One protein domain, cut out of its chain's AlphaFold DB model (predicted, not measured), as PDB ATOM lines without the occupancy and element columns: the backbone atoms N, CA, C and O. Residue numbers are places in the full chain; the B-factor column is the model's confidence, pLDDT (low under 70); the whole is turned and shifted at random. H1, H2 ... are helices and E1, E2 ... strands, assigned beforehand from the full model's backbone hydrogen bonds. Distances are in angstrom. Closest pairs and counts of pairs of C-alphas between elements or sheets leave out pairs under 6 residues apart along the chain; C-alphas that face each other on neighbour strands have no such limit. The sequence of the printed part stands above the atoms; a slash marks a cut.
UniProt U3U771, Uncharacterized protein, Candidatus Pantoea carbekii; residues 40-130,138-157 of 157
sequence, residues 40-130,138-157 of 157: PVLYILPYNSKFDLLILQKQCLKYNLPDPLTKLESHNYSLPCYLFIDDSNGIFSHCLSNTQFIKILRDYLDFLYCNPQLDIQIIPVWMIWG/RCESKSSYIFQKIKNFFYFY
ATOM      1  N   PRO A  40      36.048 144.669  73.972       85.50
ATOM      2  CA  PRO A  40      35.317 145.454  74.953       85.50
ATOM      3  C   PRO A  40      35.283 144.781  76.329       85.50
ATOM      4  O   PRO A  40      34.986 143.592  76.458       85.50
ATOM      5  N   VAL A  41      35.521 145.576  77.374       87.25
ATOM      6  CA  VAL A  41      35.554 145.117  78.766       87.25
ATOM      7  C   VAL A  41      34.345 145.637  79.539       87.25
ATOM      8  O   VAL A  41      34.016 146.822  79.491       87.25
ATOM      9  N   LEU A  42      33.710 144.745  80.294       88.69
ATOM     10  CA  LEU A  42      32.545 144.999  81.130       88.69
ATOM     11  C   LEU A  42      32.888 144.777  82.605       88.69
ATOM     12  O   LEU A  42      33.077 143.646  83.057       88.69
ATOM     13  N   TYR A  43      32.941 145.860  83.376       88.94
ATOM     14  CA  TYR A  43      33.255 145.816  84.802       88.94
ATOM     15  C   TYR A  43      32.003 145.550  85.637       88.94
ATOM     16  O   TYR A  43      31.080 146.362  85.663       88.94
ATOM     17  N   ILE A  44      31.974 144.444  86.377       87.31
ATOM     18  CA  ILE A  44      30.851 144.117  87.259       87.31
ATOM     19  C   ILE A  44      31.204 144.474  88.698       87.31
ATOM     20  O   ILE A  44      32.122 143.901  89.281       87.31
ATOM     21  N   LEU A  45      30.437 145.385  89.290       85.69
ATOM     22  CA  LEU A  45      30.560 145.793  90.681       85.69
ATOM     23  C   LEU A  45      29.409 145.211  91.518       85.69
ATOM     24  O   LEU A  45      28.260 145.186  91.071       85.69
ATOM     25  N   PRO A  46      29.671 144.774  92.760       77.06
ATOM     26  CA  PRO A  46      28.652 144.183  93.619       77.06
ATOM     27  C   PRO A  46      27.618 145.197  94.119       77.06
ATOM     28  O   PRO A  46      26.461 144.828  94.274       77.06
ATOM     29  N   TYR A  47      28.013 146.452  94.352       77.69
ATOM     30  CA  TYR A  47      27.168 147.480  94.965       77.69
ATOM     31  C   TYR A  47      27.130 148.745  94.106       77.69
ATOM     32  O   TYR A  47      28.175 149.182  93.619       77.69
ATOM     33  N   ASN A  48      25.952 149.367  93.977       79.06
ATOM     34  CA  ASN A  48      25.771 150.649  93.291       79.06
ATOM     35  C   ASN A  48      26.385 151.823  94.076       79.06
ATOM     36  O   ASN A  48      25.714 152.586  94.771       79.06
ATOM     37  N   SER A  49      27.702 151.959  93.964       82.00
ATOM     38  CA  SER A  49      28.485 153.005  94.609       82.00
ATOM     39  C   SER A  49      29.217 153.817  93.549       82.00
ATOM     40  O   SER A  49      30.189 153.378  92.934       82.00
ATOM     41  N   LYS A  50      28.767 155.062  93.350       83.69
ATOM     42  CA  LYS A  50      29.432 156.015  92.440       83.69
ATOM     43  C   LYS A  50      30.879 156.265  92.837       83.69
ATOM     44  O   LYS A  50      31.714 156.573  91.991       83.69
ATOM     45  N   PHE A  51      31.161 156.163  94.130       82.94
ATOM     46  CA  PHE A  51      32.498 156.378  94.625       82.94
ATOM     47  C   PHE A  51      33.445 155.234  94.251       82.94
ATOM     48  O   PHE A  51      34.560 155.480  93.790       82.94
ATOM     49  N   ASP A  52      32.964 153.996  94.358       83.88
ATOM     50  CA  ASP A  52      33.698 152.815  93.908       83.88
ATOM     51  C   ASP A  52      34.012 152.874  92.418       83.88
ATOM     52  O   ASP A  52      35.136 152.576  92.019       83.88
ATOM     53  N   LEU A  53      33.063 153.359  91.615       87.81
ATOM     54  CA  LEU A  53      33.258 153.580  90.185       87.81
ATOM     55  C   LEU A  53      34.399 154.582  89.916       87.81
ATOM     56  O   LEU A  53      35.292 154.307  89.120       87.81
ATOM     57  N   LEU A  54      34.430 155.720  90.617       88.38
ATOM     58  CA  LEU A  54      35.498 156.718  90.453       88.38
ATOM     59  C   LEU A  54      36.876 156.182  90.851       88.38
ATOM     60  O   LEU A  54      37.878 156.506  90.209       88.38
ATOM     61  N   ILE A  55      36.955 155.367  91.906       86.06
ATOM     62  CA  ILE A  55      38.220 154.713  92.247       86.06
ATOM     63  C   ILE A  55      38.608 153.717  91.159       86.06
ATOM     64  O   ILE A  55      39.768 153.709  90.751       86.06
ATOM     65  N   LEU A  56      37.661 152.899  90.697       86.75
ATOM     66  CA  LEU A  56      37.887 151.905  89.655       86.75
ATOM     67  C   LEU A  56      38.417 152.579  88.389       86.75
ATOM     68  O   LEU A  56      39.455 152.162  87.892       86.75
ATOM     69  N   GLN A  57      37.820 153.692  87.959       89.50
ATOM     70  CA  GLN A  57      38.327 154.499  86.848       89.50
ATOM     71  C   GLN A  57      39.780 154.937  87.070       89.50
ATOM     72  O   GLN A  57      40.630 154.721  86.206       89.50
ATOM     73  N   LYS A  58      40.096 155.528  88.232       86.88
ATOM     74  CA  LYS A  58      41.473 155.952  88.548       86.88
ATOM     75  C   LYS A  58      42.460 154.789  88.487       86.88
ATOM     76  O   LYS A  58      43.606 154.992  88.093       86.88
ATOM     77  N   GLN A  59      42.039 153.596  88.898       83.88
ATOM     78  CA  GLN A  59      42.869 152.403  88.794       83.88
ATOM     79  C   GLN A  59      42.997 151.931  87.349       83.88
ATOM     80  O   GLN A  59      44.118 151.700  86.918       83.88
ATOM     81  N   CYS A  60      41.917 151.861  86.573       85.75
ATOM     82  CA  CYS A  60      42.009 151.457  85.172       85.75
ATOM     83  C   CYS A  60      42.996 152.342  84.400       85.75
ATOM     84  O   CYS A  60      43.933 151.827  83.794       85.75
ATOM     85  N   LEU A  61      42.888 153.663  84.561       85.50
ATOM     86  CA  LEU A  61      43.811 154.625  83.950       85.50
ATOM     87  C   LEU A  61      45.261 154.446  84.419       85.50
ATOM     88  O   LEU A  61      46.188 154.587  83.630       85.50
ATOM     89  N   LYS A  62      45.478 154.116  85.696       82.44
ATOM     90  CA  LYS A  62      46.823 153.896  86.246       82.44
ATOM     91  C   LYS A  62      47.491 152.623  85.705       82.44
ATOM     92  O   LYS A  62      48.717 152.569  85.664       82.44
ATOM     93  N   TYR A  63      46.706 151.614  85.329       78.19
ATOM     94  CA  TYR A  63      47.190 150.311  84.857       78.19
ATOM     95  C   TYR A  63      46.967 150.088  83.353       78.19
ATOM     96  O   TYR A  63      47.088 148.957  82.893       78.19
ATOM     97  N   ASN A  64      46.677 151.149  82.589       81.00
ATOM     98  CA  ASN A  64      46.409 151.098  81.145       81.00
ATOM     99  C   ASN A  64      45.267 150.138  80.749       81.00
ATOM    100  O   ASN A  64      45.291 149.543  79.675       81.00
ATOM    101  N   LEU A  65      44.268 149.987  81.618       84.38
ATOM    102  CA  LEU A  65      43.029 149.267  81.329       84.38
ATOM    103  C   LEU A  65      41.988 150.223  80.717       84.38
ATOM    104  O   LEU A  65      42.058 151.432  80.967       84.38
ATOM    105  N   PRO A  66      41.003 149.704  79.960       86.25
ATOM    106  CA  PRO A  66      39.938 150.524  79.392       86.25
ATOM    107  C   PRO A  66      39.140 151.257  80.477       86.25
ATOM    108  O   PRO A  66      38.920 150.754  81.581       86.25
ATOM    109  N   ASP A  67      38.716 152.482  80.167       89.31
ATOM    110  CA  ASP A  67      38.008 153.328  81.125       89.31
ATOM    111  C   ASP A  67      36.570 152.811  81.340       89.31
ATOM    112  O   ASP A  67      35.782 152.802  80.391       89.31
ATOM    113  N   PRO A  68      36.165 152.443  82.570       88.25
ATOM    114  CA  PRO A  68      34.802 151.991  82.856       88.25
ATOM    115  C   PRO A  68      33.727 153.039  82.544       88.25
ATOM    116  O   PRO A  68      32.585 152.669  82.292       88.25
ATOM    117  N   LEU A  69      34.043 154.338  82.592       89.00
ATOM    118  CA  LEU A  69      33.069 155.405  82.335       89.00
ATOM    119  C   LEU A  69      32.867 155.685  80.848       89.00
ATOM    120  O   LEU A  69      31.905 156.374  80.491       89.00
ATOM    121  N   THR A  70      33.736 155.157  79.987       86.81
ATOM    122  CA  THR A  70      33.496 155.216  78.547       86.81
ATOM    123  C   THR A  70      32.354 154.278  78.193       86.81
ATOM    124  O   THR A  70      32.275 153.154  78.682       86.81
ATOM    125  N   LYS A  71      31.409 154.773  77.396       86.62
ATOM    126  CA  LYS A  71      30.321 153.942  76.892       86.62
ATOM    127  C   LYS A  71      30.814 153.191  75.670       86.62
ATOM    128  O   LYS A  71      31.527 153.752  74.842       86.62
ATOM    129  N   LEU A  72      30.382 151.948  75.553       84.75
ATOM    130  CA  LEU A  72      30.521 151.187  74.336       84.75
ATOM    131  C   LEU A  72      29.475 151.690  73.344       84.75
ATOM    132  O   LEU A  72      28.272 151.491  73.533       84.75
ATOM    133  N   GLU A  73      29.951 152.385  72.318       81.56
ATOM    134  CA  GLU A  73      29.138 152.856  71.204       81.56
ATOM    135  C   GLU A  73      29.285 151.873  70.047       81.56
ATOM    136  O   GLU A  73      30.358 151.709  69.469       81.56
ATOM    137  N   SER A  74      28.193 151.201  69.713       74.75
ATOM    138  CA  SER A  74      28.058 150.447  68.473       74.75
ATOM    139  C   SER A  74      26.815 150.939  67.744       74.75
ATOM    140  O   SER A  74      25.946 151.529  68.377       74.75
ATOM    141  N   HIS A  75      26.730 150.731  66.428       64.81
ATOM    142  CA  HIS A  75      25.826 151.426  65.498       64.81
ATOM    143  C   HIS A  75      24.432 151.801  66.046       64.81
ATOM    144  O   HIS A  75      23.987 152.918  65.797       64.81
ATOM    145  N   ASN A  76      23.780 150.917  66.818       77.56
ATOM    146  CA  ASN A  76      22.469 151.157  67.442       77.56
ATOM    147  C   ASN A  76      22.425 151.004  68.980       77.56
ATOM    148  O   ASN A  76      21.347 151.114  69.564       77.56
ATOM    149  N   TYR A  77      23.553 150.752  69.650       77.75
ATOM    150  CA  TYR A  77      23.609 150.463  71.087       77.75
ATOM    151  C   TYR A  77      24.608 151.373  71.806       77.75
ATOM    152  O   TYR A  77      25.769 151.475  71.416       77.75
ATOM    153  N   SER A  78      24.158 152.000  72.897       86.56
ATOM    154  CA  SER A  78      25.013 152.735  73.834       86.56
ATOM    155  C   SER A  78      25.045 151.996  75.172       86.56
ATOM    156  O   SER A  78      24.183 152.219  76.031       86.56
ATOM    157  N   LEU A  79      26.008 151.094  75.339       88.00
ATOM    158  CA  LEU A  79      26.092 150.227  76.513       88.00
ATOM    159  C   LEU A  79      27.123 150.765  77.516       88.00
ATOM    160  O   LEU A  79      28.191 151.230  77.116       88.00
ATOM    161  N   PRO A  80      26.832 150.765  78.825       90.12
ATOM    162  CA  PRO A  80      27.808 151.171  79.827       90.12
ATOM    163  C   PRO A  80      28.849 150.066  80.043       90.12
ATOM    164  O   PRO A  80      28.475 148.940  80.346       90.12
ATOM    165  N   CYS A  81      30.143 150.398  80.036       90.69
ATOM    166  CA  CYS A  81      31.220 149.447  80.351       90.69
ATOM    167  C   CYS A  81      31.277 149.036  81.837       90.69
ATOM    168  O   CYS A  81      32.245 148.422  82.282       90.69
ATOM    169  N   TYR A  82      30.248 149.357  82.624       90.19
ATOM    170  CA  TYR A  82      30.101 148.924  84.006       90.19
ATOM    171  C   TYR A  82      28.670 148.469  84.300       90.19
ATOM    172  O   TYR A  82      27.692 148.995  83.762       90.19
ATOM    173  N   LEU A  83      28.551 147.520  85.222       89.25
ATOM    174  CA  LEU A  83      27.296 146.945  85.686       89.25
ATOM    175  C   LEU A  83      27.306 146.802  87.201       89.25
ATOM    176  O   LEU A  83      28.289 146.346  87.779       89.25
ATOM    177  N   PHE A  84      26.186 147.134  87.841       84.69
ATOM    178  CA  PHE A  84      25.986 146.900  89.268       84.69
ATOM    179  C   PHE A  84      25.089 145.688  89.476       84.69
ATOM    180  O   PHE A  84      23.995 145.626  88.929       84.69
ATOM    181  N   ILE A  85      25.554 144.719  90.264       79.62
ATOM    182  CA  ILE A  85      24.770 143.519  90.584       79.62
ATOM    183  C   ILE A  85      23.614 143.865  91.505       79.62
ATOM    184  O   ILE A  85      22.569 143.236  91.395       79.62
ATOM    185  N   ASP A  86      23.814 144.805  92.426       71.56
ATOM    186  CA  ASP A  86      22.838 145.203  93.430       71.56
ATOM    187  C   ASP A  86      22.492 146.687  93.275       71.56
ATOM    188  O   ASP A  86      23.352 147.558  93.442       71.56
ATOM    189  N   ASP A  87      21.222 146.957  92.964       63.00
ATOM    190  CA  ASP A  87      20.662 148.307  92.850       63.00
ATOM    191  C   ASP A  87      20.009 148.768  94.170       63.00
ATOM    192  O   ASP A  87      19.312 149.787  94.201       63.00
ATOM    193  N   SER A  88      20.193 148.028  95.276       55.34
ATOM    194  CA  SER A  88      19.573 148.356  96.562       55.34
ATOM    195  C   SER A  88      20.120 149.660  97.159       55.34
ATOM    196  O   SER A  88      21.085 149.708  97.915       55.34
ATOM    197  N   ASN A  89      19.427 150.759  96.868       49.94
ATOM    198  CA  ASN A  89      19.704 152.089  97.413       49.94
ATOM    199  C   ASN A  89      19.312 152.259  98.902       49.94
ATOM    200  O   ASN A  89      18.978 153.366  99.325       49.94
ATOM    201  N   GLY A  90      19.339 151.215  99.740       50.97
ATOM    202  CA  GLY A  90      19.060 151.401 101.166       50.97
ATOM    203  C   GLY A  90      18.835 150.151 102.013       50.97
ATOM    204  O   GLY A  90      18.865 149.018 101.546       50.97
ATOM    205  N   ILE A  91      18.556 150.409 103.296       44.91
ATOM    206  CA  ILE A  91      18.334 149.447 104.397       44.91
ATOM    207  C   ILE A  91      17.060 148.585 104.183       44.91
ATOM    208  O   ILE A  91      16.837 147.611 104.895       44.91
ATOM    209  N   PHE A  92      16.246 148.892 103.167       44.47
ATOM    210  CA  PHE A  92      15.056 148.131 102.771       44.47
ATOM    211  C   PHE A  92      15.340 147.272 101.530       44.47
ATOM    212  O   PHE A  92      14.872 147.543 100.428       44.47
ATOM    213  N   SER A  93      16.133 146.222 101.720       47.09
ATOM    214  CA  SER A  93      16.671 145.368 100.654       47.09
ATOM    215  C   SER A  93      15.809 144.145 100.308       47.09
ATOM    216  O   SER A  93      16.316 143.200  99.711       47.09
ATOM    217  N   HIS A  94      14.541 144.080 100.730       43.47
ATOM    218  CA  HIS A  94      13.843 142.787 100.746       43.47
ATOM    219  C   HIS A  94      13.052 142.413  99.484       43.47
ATOM    220  O   HIS A  94      12.696 141.252  99.363       43.47
ATOM    221  N   CYS A  95      12.792 143.320  98.532       45.00
ATOM    222  CA  CYS A  95      11.908 142.983  97.399       45.00
ATOM    223  C   CYS A  95      12.049 143.876  96.151       45.00
ATOM    224  O   CYS A  95      11.085 144.044  95.410       45.00
ATOM    225  N   LEU A  96      13.212 144.479  95.887       47.44
ATOM    226  CA  LEU A  96      13.411 145.194  94.621       47.44
ATOM    227  C   LEU A  96      14.193 144.291  93.672       47.44
ATOM    228  O   LEU A  96      15.365 143.995  93.890       47.44
ATOM    229  N   SER A  97      13.506 143.794  92.645       55.12
ATOM    230  CA  SER A  97      14.149 143.142  91.512       55.12
ATOM    231  C   SER A  97      15.106 144.148  90.869       55.12
ATOM    232  O   SER A  97      14.726 145.294  90.626       55.12
ATOM    233  N   ASN A  98      16.349 143.734  90.609       63.81
ATOM    234  CA  ASN A  98      17.361 144.566  89.947       63.81
ATOM    235  C   ASN A  98      16.994 144.731  88.466       63.81
ATOM    236  O   ASN A  98      17.586 144.128  87.573       63.81
ATOM    237  N   THR A  99      15.927 145.488  88.218       71.94
ATOM    238  CA  THR A  99      15.341 145.717  86.895       71.94
ATOM    239  C   THR A  99      16.343 146.388  85.969       71.94
ATOM    240  O   THR A  99      16.387 146.054  84.788       71.94
ATOM    241  N   GLN A 100      17.187 147.274  86.502       78.44
ATOM    242  CA  GLN A 100      18.212 147.958  85.731       78.44
ATOM    243  C   GLN A 100      19.359 147.015  85.355       78.44
ATOM    244  O   GLN A 100      19.696 146.952  84.174       78.44
ATOM    245  N   PHE A 101      19.882 146.219  86.294       83.12
ATOM    246  CA  PHE A 101      20.848 145.159  85.972       83.12
ATOM    247  C   PHE A 101      20.324 144.206  84.889       83.12
ATOM    248  O   PHE A 101      20.984 144.012  83.871       83.12
ATOM    249  N   ILE A 102      19.122 143.647  85.075       82.94
ATOM    250  CA  ILE A 102      18.532 142.689  84.126       82.94
ATOM    251  C   ILE A 102      18.343 143.335  82.754       82.94
ATOM    252  O   ILE A 102      18.592 142.688  81.741       82.94
ATOM    253  N   LYS A 103      17.903 144.596  82.711       87.12
ATOM    254  CA  LYS A 103      17.711 145.324  81.459       87.12
ATOM    255  C   LYS A 103      19.030 145.498  80.712       87.12
ATOM    256  O   LYS A 103      19.121 145.067  79.573       87.12
ATOM    257  N   ILE A 104      20.050 146.051  81.370       86.44
ATOM    258  CA  ILE A 104      21.350 146.281  80.728       86.44
ATOM    259  C   ILE A 104      21.966 144.947  80.295       86.44
ATOM    260  O   ILE A 104      22.534 144.853  79.214       86.44
ATOM    261  N   LEU A 105      21.815 143.890  81.096       86.94
ATOM    262  CA  LEU A 105      22.322 142.571  80.741       86.94
ATOM    263  C   LEU A 105      21.622 141.991  79.508       86.94
ATOM    264  O   LEU A 105      22.287 141.421  78.649       86.94
ATOM    265  N   ARG A 106      20.300 142.160  79.390       88.25
ATOM    266  CA  ARG A 106      19.563 141.793  78.171       88.25
ATOM    267  C   ARG A 106      20.050 142.592  76.969       88.25
ATOM    268  O   ARG A 106      20.352 141.977  75.956       88.25
ATOM    269  N   ASP A 107      20.222 143.904  77.117       89.00
ATOM    270  CA  ASP A 107      20.746 144.756  76.046       89.00
ATOM    271  C   ASP A 107      22.146 144.280  75.593       89.00
ATOM    272  O   ASP A 107      22.454 144.285  74.403       89.00
ATOM    273  N   TYR A 108      22.981 143.805  76.525       88.12
ATOM    274  CA  TYR A 108      24.279 143.187  76.233       88.12
ATOM    275  C   TYR A 108      24.167 141.841  75.505       88.12
ATOM    276  O   TYR A 108      24.933 141.590  74.577       88.12
ATOM    277  N   LEU A 109      23.237 140.971  75.909       87.81
ATOM    278  CA  LEU A 109      23.005 139.690  75.233       87.81
ATOM    279  C   LEU A 109      22.483 139.893  73.809       87.81
ATOM    280  O   LEU A 109      22.960 139.234  72.888       87.81
ATOM    281  N   ASP A 110      21.559 140.830  73.620       88.50
ATOM    282  CA  ASP A 110      21.046 141.195  72.299       88.50
ATOM    283  C   ASP A 110      22.170 141.783  71.430       88.50
ATOM    284  O   ASP A 110      22.314 141.439  70.257       88.50
ATOM    285  N   PHE A 111      23.036 142.607  72.025       87.06
ATOM    286  CA  PHE A 111      24.209 143.155  71.351       87.06
ATOM    287  C   PHE A 111      25.215 142.078  70.913       87.06
ATOM    288  O   PHE A 111      25.725 142.144  69.790       87.06
ATOM    289  N   LEU A 112      25.472 141.081  71.765       87.00
ATOM    290  CA  LEU A 112      26.299 139.912  71.440       87.00
ATOM    291  C   LEU A 112      25.667 139.069  70.330       87.00
ATOM    292  O   LEU A 112      26.361 138.638  69.412       87.00
ATOM    293  N   TYR A 113      24.346 138.880  70.371       86.50
ATOM    294  CA  TYR A 113      23.616 138.150  69.339       86.50
ATOM    295  C   TYR A 113      23.754 138.814  67.961       86.50
ATOM    296  O   TYR A 113      23.928 138.130  66.952       86.50
ATOM    297  N   CYS A 114      23.729 140.148  67.908       85.88
ATOM    298  CA  CYS A 114      23.940 140.899  66.672       85.88
ATOM    299  C   CYS A 114      25.401 140.906  66.186       85.88
ATOM    300  O   CYS A 114      25.627 141.127  64.998       85.88
ATOM    301  N   ASN A 115      26.382 140.674  67.064       84.75
ATOM    302  CA  ASN A 115      27.808 140.782  66.749       84.75
ATOM    303  C   ASN A 115      28.583 139.537  67.209       84.75
ATOM    304  O   ASN A 115      29.354 139.609  68.166       84.75
ATOM    305  N   PRO A 116      28.459 138.403  66.497       80.81
ATOM    306  CA  PRO A 116      29.070 137.133  66.903       80.81
ATOM    307  C   PRO A 116      30.609 137.120  66.857       80.81
ATOM    308  O   PRO A 116      31.219 136.142  67.268       80.81
ATOM    309  N   GLN A 117      31.241 138.168  66.320       81.06
ATOM    310  CA  GLN A 117      32.700 138.334  66.292       81.06
ATOM    311  C   GLN A 117      33.246 139.072  67.524       81.06
ATOM    312  O   GLN A 117      34.460 139.135  67.697       81.06
ATOM    313  N   LEU A 118      32.375 139.682  68.336       80.94
ATOM    314  CA  LEU A 118      32.775 140.429  69.524       80.94
ATOM    315  C   LEU A 118      32.730 139.522  70.751       80.94
ATOM    316  O   LEU A 118      31.653 139.124  71.188       80.94
ATOM    317  N   ASP A 119      33.887 139.289  71.359       81.06
ATOM    318  CA  ASP A 119      33.959 138.692  72.689       81.06
ATOM    319  C   ASP A 119      33.994 139.809  73.733       81.06
ATOM    320  O   ASP A 119      34.902 140.639  73.758       81.06
ATOM    321  N   ILE A 120      32.982 139.857  74.597       83.19
ATOM    322  CA  ILE A 120      32.924 140.835  75.689       83.19
ATOM    323  C   ILE A 120      33.577 140.227  76.923       83.19
ATOM    324  O   ILE A 120      33.128 139.206  77.446       83.19
ATOM    325  N   GLN A 121      34.618 140.885  77.425       83.25
ATOM    326  CA  GLN A 121      35.365 140.417  78.585       83.25
ATOM    327  C   GLN A 121      34.743 140.946  79.867       83.25
ATOM    328  O   GLN A 121      34.669 142.152  80.089       83.25
ATOM    329  N   ILE A 122      34.308 140.043  80.739       83.75
ATOM    330  CA  ILE A 122      33.626 140.421  81.973       83.75
ATOM    331  C   ILE A 122      34.602 140.363  83.146       83.75
ATOM    332  O   ILE A 122      35.106 139.295  83.492       83.75
ATOM    333  N   ILE A 123      34.826 141.506  83.797       83.94
ATOM    334  CA  ILE A 123      35.759 141.629  84.920       83.94
ATOM    335  C   ILE A 123      34.979 141.940  86.203       83.94
ATOM    336  O   ILE A 123      34.510 143.068  86.384       83.94
ATOM    337  N   PRO A 124      34.843 140.978  87.131       81.69
ATOM    338  CA  PRO A 124      34.262 141.252  88.437       81.69
ATOM    339  C   PRO A 124      35.245 142.067  89.282       81.69
ATOM    340  O   PRO A 124      36.366 141.629  89.550       81.69
ATOM    341  N   VAL A 125      34.820 143.241  89.746       80.50
ATOM    342  CA  VAL A 125      35.637 144.121  90.586       80.50
ATOM    343  C   VAL A 125      35.035 144.258  91.971       80.50
ATOM    344  O   VAL A 125      33.857 144.557  92.154       80.50
ATOM    345  N   TRP A 126      35.895 144.077  92.968       75.44
ATOM    346  CA  TRP A 126      35.542 144.160  94.376       75.44
ATOM    347  C   TRP A 126      36.251 145.340  95.014       75.44
ATOM    348  O   TRP A 126      37.474 145.460  94.948       75.44
ATOM    349  N   MET A 127      35.473 146.189  95.674       74.50
ATOM    350  CA  MET A 127      35.973 147.368  96.364       74.50
ATOM    351  C   MET A 127      35.793 147.188  97.866       74.50
ATOM    352  O   MET A 127      34.695 146.920  98.349       74.50
ATOM    353  N   ILE A 128      36.894 147.297  98.608       71.56
ATOM    354  CA  ILE A 128      36.924 147.104 100.061       71.56
ATOM    355  C   ILE A 128      37.520 148.356 100.690       71.56
ATOM    356  O   ILE A 128      38.602 148.799 100.306       71.56
ATOM    357  N   TRP A 129      36.813 148.930 101.661       66.81
ATOM    358  CA  TRP A 129      37.223 150.152 102.343       66.81
ATOM    359  C   TRP A 129      37.565 149.811 103.794       66.81
ATOM    360  O   TRP A 129      36.767 149.181 104.487       66.81
ATOM    361  N   GLY A 130      38.745 150.213 104.275       63.44
ATOM    362  CA  GLY A 130      39.141 150.014 105.674       63.44
ATOM    363  C   GLY A 130      40.641 149.816 105.884       63.44
ATOM    364  O   GLY A 130      41.425 149.755 104.938       63.44
ATOM    365  N   ARG A 138      36.314 136.495 106.787       33.94
ATOM    366  CA  ARG A 138      34.907 136.954 106.848       33.94
ATOM    367  C   ARG A 138      34.351 137.092 105.428       33.94
ATOM    368  O   ARG A 138      33.496 137.921 105.148       33.94
ATOM    369  N   CYS A 139      34.833 136.240 104.521       44.62
ATOM    370  CA  CYS A 139      34.139 135.977 103.266       44.62
ATOM    371  C   CYS A 139      32.851 135.162 103.475       44.62
ATOM    372  O   CYS A 139      32.086 135.011 102.534       44.62
ATOM    373  N   GLU A 140      32.585 134.642 104.679       38.34
ATOM    374  CA  GLU A 140      31.582 133.590 104.878       38.34
ATOM    375  C   GLU A 140      30.137 134.048 105.113       38.34
ATOM    376  O   GLU A 140      29.245 133.256 104.828       38.34
ATOM    377  N   SER A 141      29.839 135.279 105.561       42.25
ATOM    378  CA  SER A 141      28.450 135.585 105.984       42.25
ATOM    379  C   SER A 141      27.649 136.582 105.139       42.25
ATOM    380  O   SER A 141      26.429 136.464 105.092       42.25
ATOM    381  N   LYS A 142      28.273 137.555 104.455       40.75
ATOM    382  CA  LYS A 142      27.554 138.495 103.557       40.75
ATOM    383  C   LYS A 142      28.173 138.623 102.167       40.75
ATOM    384  O   LYS A 142      27.435 138.710 101.191       40.75
ATOM    385  N   SER A 143      29.503 138.571 102.045       46.44
ATOM    386  CA  SER A 143      30.141 138.501 100.724       46.44
ATOM    387  C   SER A 143      29.987 137.118 100.085       46.44
ATOM    388  O   SER A 143      30.005 137.032  98.866       46.44
ATOM    389  N   SER A 144      29.790 136.054 100.876       47.16
ATOM    390  CA  SER A 144      29.489 134.701 100.385       47.16
ATOM    391  C   SER A 144      28.195 134.658  99.589       47.16
ATOM    392  O   SER A 144      28.181 134.038  98.538       47.16
ATOM    393  N   TYR A 145      27.143 135.352 100.034       54.62
ATOM    394  CA  TYR A 145      25.864 135.406  99.324       54.62
ATOM    395  C   TYR A 145      26.018 136.052  97.945       54.62
ATOM    396  O   TYR A 145      25.542 135.517  96.951       54.62
ATOM    397  N   ILE A 146      26.740 137.172  97.861       52.88
ATOM    398  CA  ILE A 146      26.963 137.882  96.595       52.88
ATOM    399  C   ILE A 146      27.928 137.096  95.707       52.88
ATOM    400  O   ILE A 146      27.687 136.963  94.514       52.88
ATOM    401  N   PHE A 147      28.972 136.498  96.282       52.34
ATOM    402  CA  PHE A 147      29.891 135.625  95.556       52.34
ATOM    403  C   PHE A 147      29.196 134.354  95.054       52.34
ATOM    404  O   PHE A 147      29.443 133.951  93.929       52.34
ATOM    405  N   GLN A 148      28.281 133.754  95.823       55.09
ATOM    406  CA  GLN A 148      27.415 132.664  95.362       55.09
ATOM    407  C   GLN A 148      26.451 133.139  94.287       55.09
ATOM    408  O   GLN A 148      26.234 132.413  93.331       55.09
ATOM    409  N   LYS A 149      25.900 134.348  94.393       54.53
ATOM    410  CA  LYS A 149      24.999 134.904  93.379       54.53
ATOM    411  C   LYS A 149      25.731 135.144  92.057       54.53
ATOM    412  O   LYS A 149      25.206 134.777  91.017       54.53
ATOM    413  N   ILE A 150      26.958 135.661  92.107       54.28
ATOM    414  CA  ILE A 150      27.844 135.825  90.945       54.28
ATOM    415  C   ILE A 150      28.291 134.466  90.412       54.28
ATOM    416  O   ILE A 150      28.150 134.198  89.228       54.28
ATOM    417  N   LYS A 151      28.790 133.577  91.277       52.28
ATOM    418  CA  LYS A 151      29.243 132.240  90.885       52.28
ATOM    419  C   LYS A 151      28.104 131.443  90.255       52.28
ATOM    420  O   LYS A 151      28.310 130.864  89.204       52.28
ATOM    421  N   ASN A 152      26.905 131.470  90.830       49.09
ATOM    422  CA  ASN A 152      25.722 130.849  90.238       49.09
ATOM    423  C   ASN A 152      25.331 131.538  88.926       49.09
ATOM    424  O   ASN A 152      24.949 130.848  87.996       49.09
ATOM    425  N   PHE A 153      25.459 132.862  88.807       50.78
ATOM    426  CA  PHE A 153      25.191 133.557  87.547       50.78
ATOM    427  C   PHE A 153      26.144 133.117  86.421       50.78
ATOM    428  O   PHE A 153      25.695 132.892  85.304       50.78
ATOM    429  N   PHE A 154      27.431 132.928  86.724       44.31
ATOM    430  CA  PHE A 154      28.434 132.473  85.754       44.31
ATOM    431  C   PHE A 154      28.455 130.952  85.519       44.31
ATOM    432  O   PHE A 154      28.909 130.540  84.466       44.31
ATOM    433  N   TYR A 155      27.988 130.117  86.457       35.25
ATOM    434  CA  TYR A 155      27.911 128.651  86.288       35.25
ATOM    435  C   TYR A 155      26.635 128.170  85.571       35.25
ATOM    436  O   TYR A 155      26.502 126.976  85.313       35.25
ATOM    437  N   PHE A 156      25.677 129.063  85.305       32.06
ATOM    438  CA  PHE A 156      24.443 128.749  84.570       32.06
ATOM    439  C   PHE A 156      24.539 129.017  83.053       32.06
ATOM    440  O   PHE A 156      23.551 128.812  82.349       32.06
ATOM    441  N   TYR A 157      25.711 129.430  82.566       34.66
ATOM    442  CA  TYR A 157      26.099 129.484  81.153       34.66
ATOM    443  C   TYR A 157      27.346 128.621  80.944       34.66
ATOM    444  O   TYR A 157      27.479 128.066  79.833       34.66
TER     445      TYR A 157
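Overview. This is residues 40 to 130 and 138 to 157 of the 157 residues of an uncharacterized protein of Candidatus Pantoea carbekii (UniProt U3U771). A small parallel sheet, E4 E1 E5, forms the core, with three separate helices round it: H2 packs slantwise over E4 and reaches on to E3 of the hairpin E2-E3, H3 packs over E1, and H1 only grazes the sheet. E3 of the hairpin bends into E4, and residues 90 to 95 and 151 to 157 stick out. The 111 printed residues hold three named helices and five strands in the order E1 H1 E2 E3 E4 H2 E5 H3. The class is mixed; the whole is compact, with a radius of gyration of the C-alphas of 14.8 A and spans of 42 by 33 by 24 A.

Along the chain. E1, residues 41 to 47, starts at C-alpha (35.554, 145.117, 78.766) and is 18.4 A long. H1, 50 to 62, measures 18.6 A. E2, 71 to 74, E3, 77 to 80, and E4, 82 to 86, follow. H2, 99 to 114, is 22.5 A long. E5 is 121 to 124; H3, 143 to 155, ends at C-alpha (27.911, 128.651, 86.288).

Arrangement. Inner E1 is parallel to E4, with N 45 and O 83 2.8 A apart, and to E5, with N 42 and O 121 2.8 A apart. E4, H2 and E5 make a split strand-helix-strand unit, two parallel strands with E1 between them, its crossover right-handed. H2 runs slantwise to the strands, at 39 degrees to E4 on the local plane; the closest C-alphas are Ile 85 and Phe 101, 6.3 A. H3 is over E1, closest at Pro 46 and Ile 146, 7.2 A. E2 and E3 are an antiparallel hairpin, N 72 to O 79 2.8 A. Every O i to N i+4 pair is within hydrogen-bond range in H1, H2 and H3.

Size, cuts and confidence. Residues 131 to 137 are cut out, leaving 13.8 A between C-alphas 130 and 138. The link from E4 to H2 is long. Confidence is under 70 at residues 75, 87 to 98, 129 to 130 and 138 to 157.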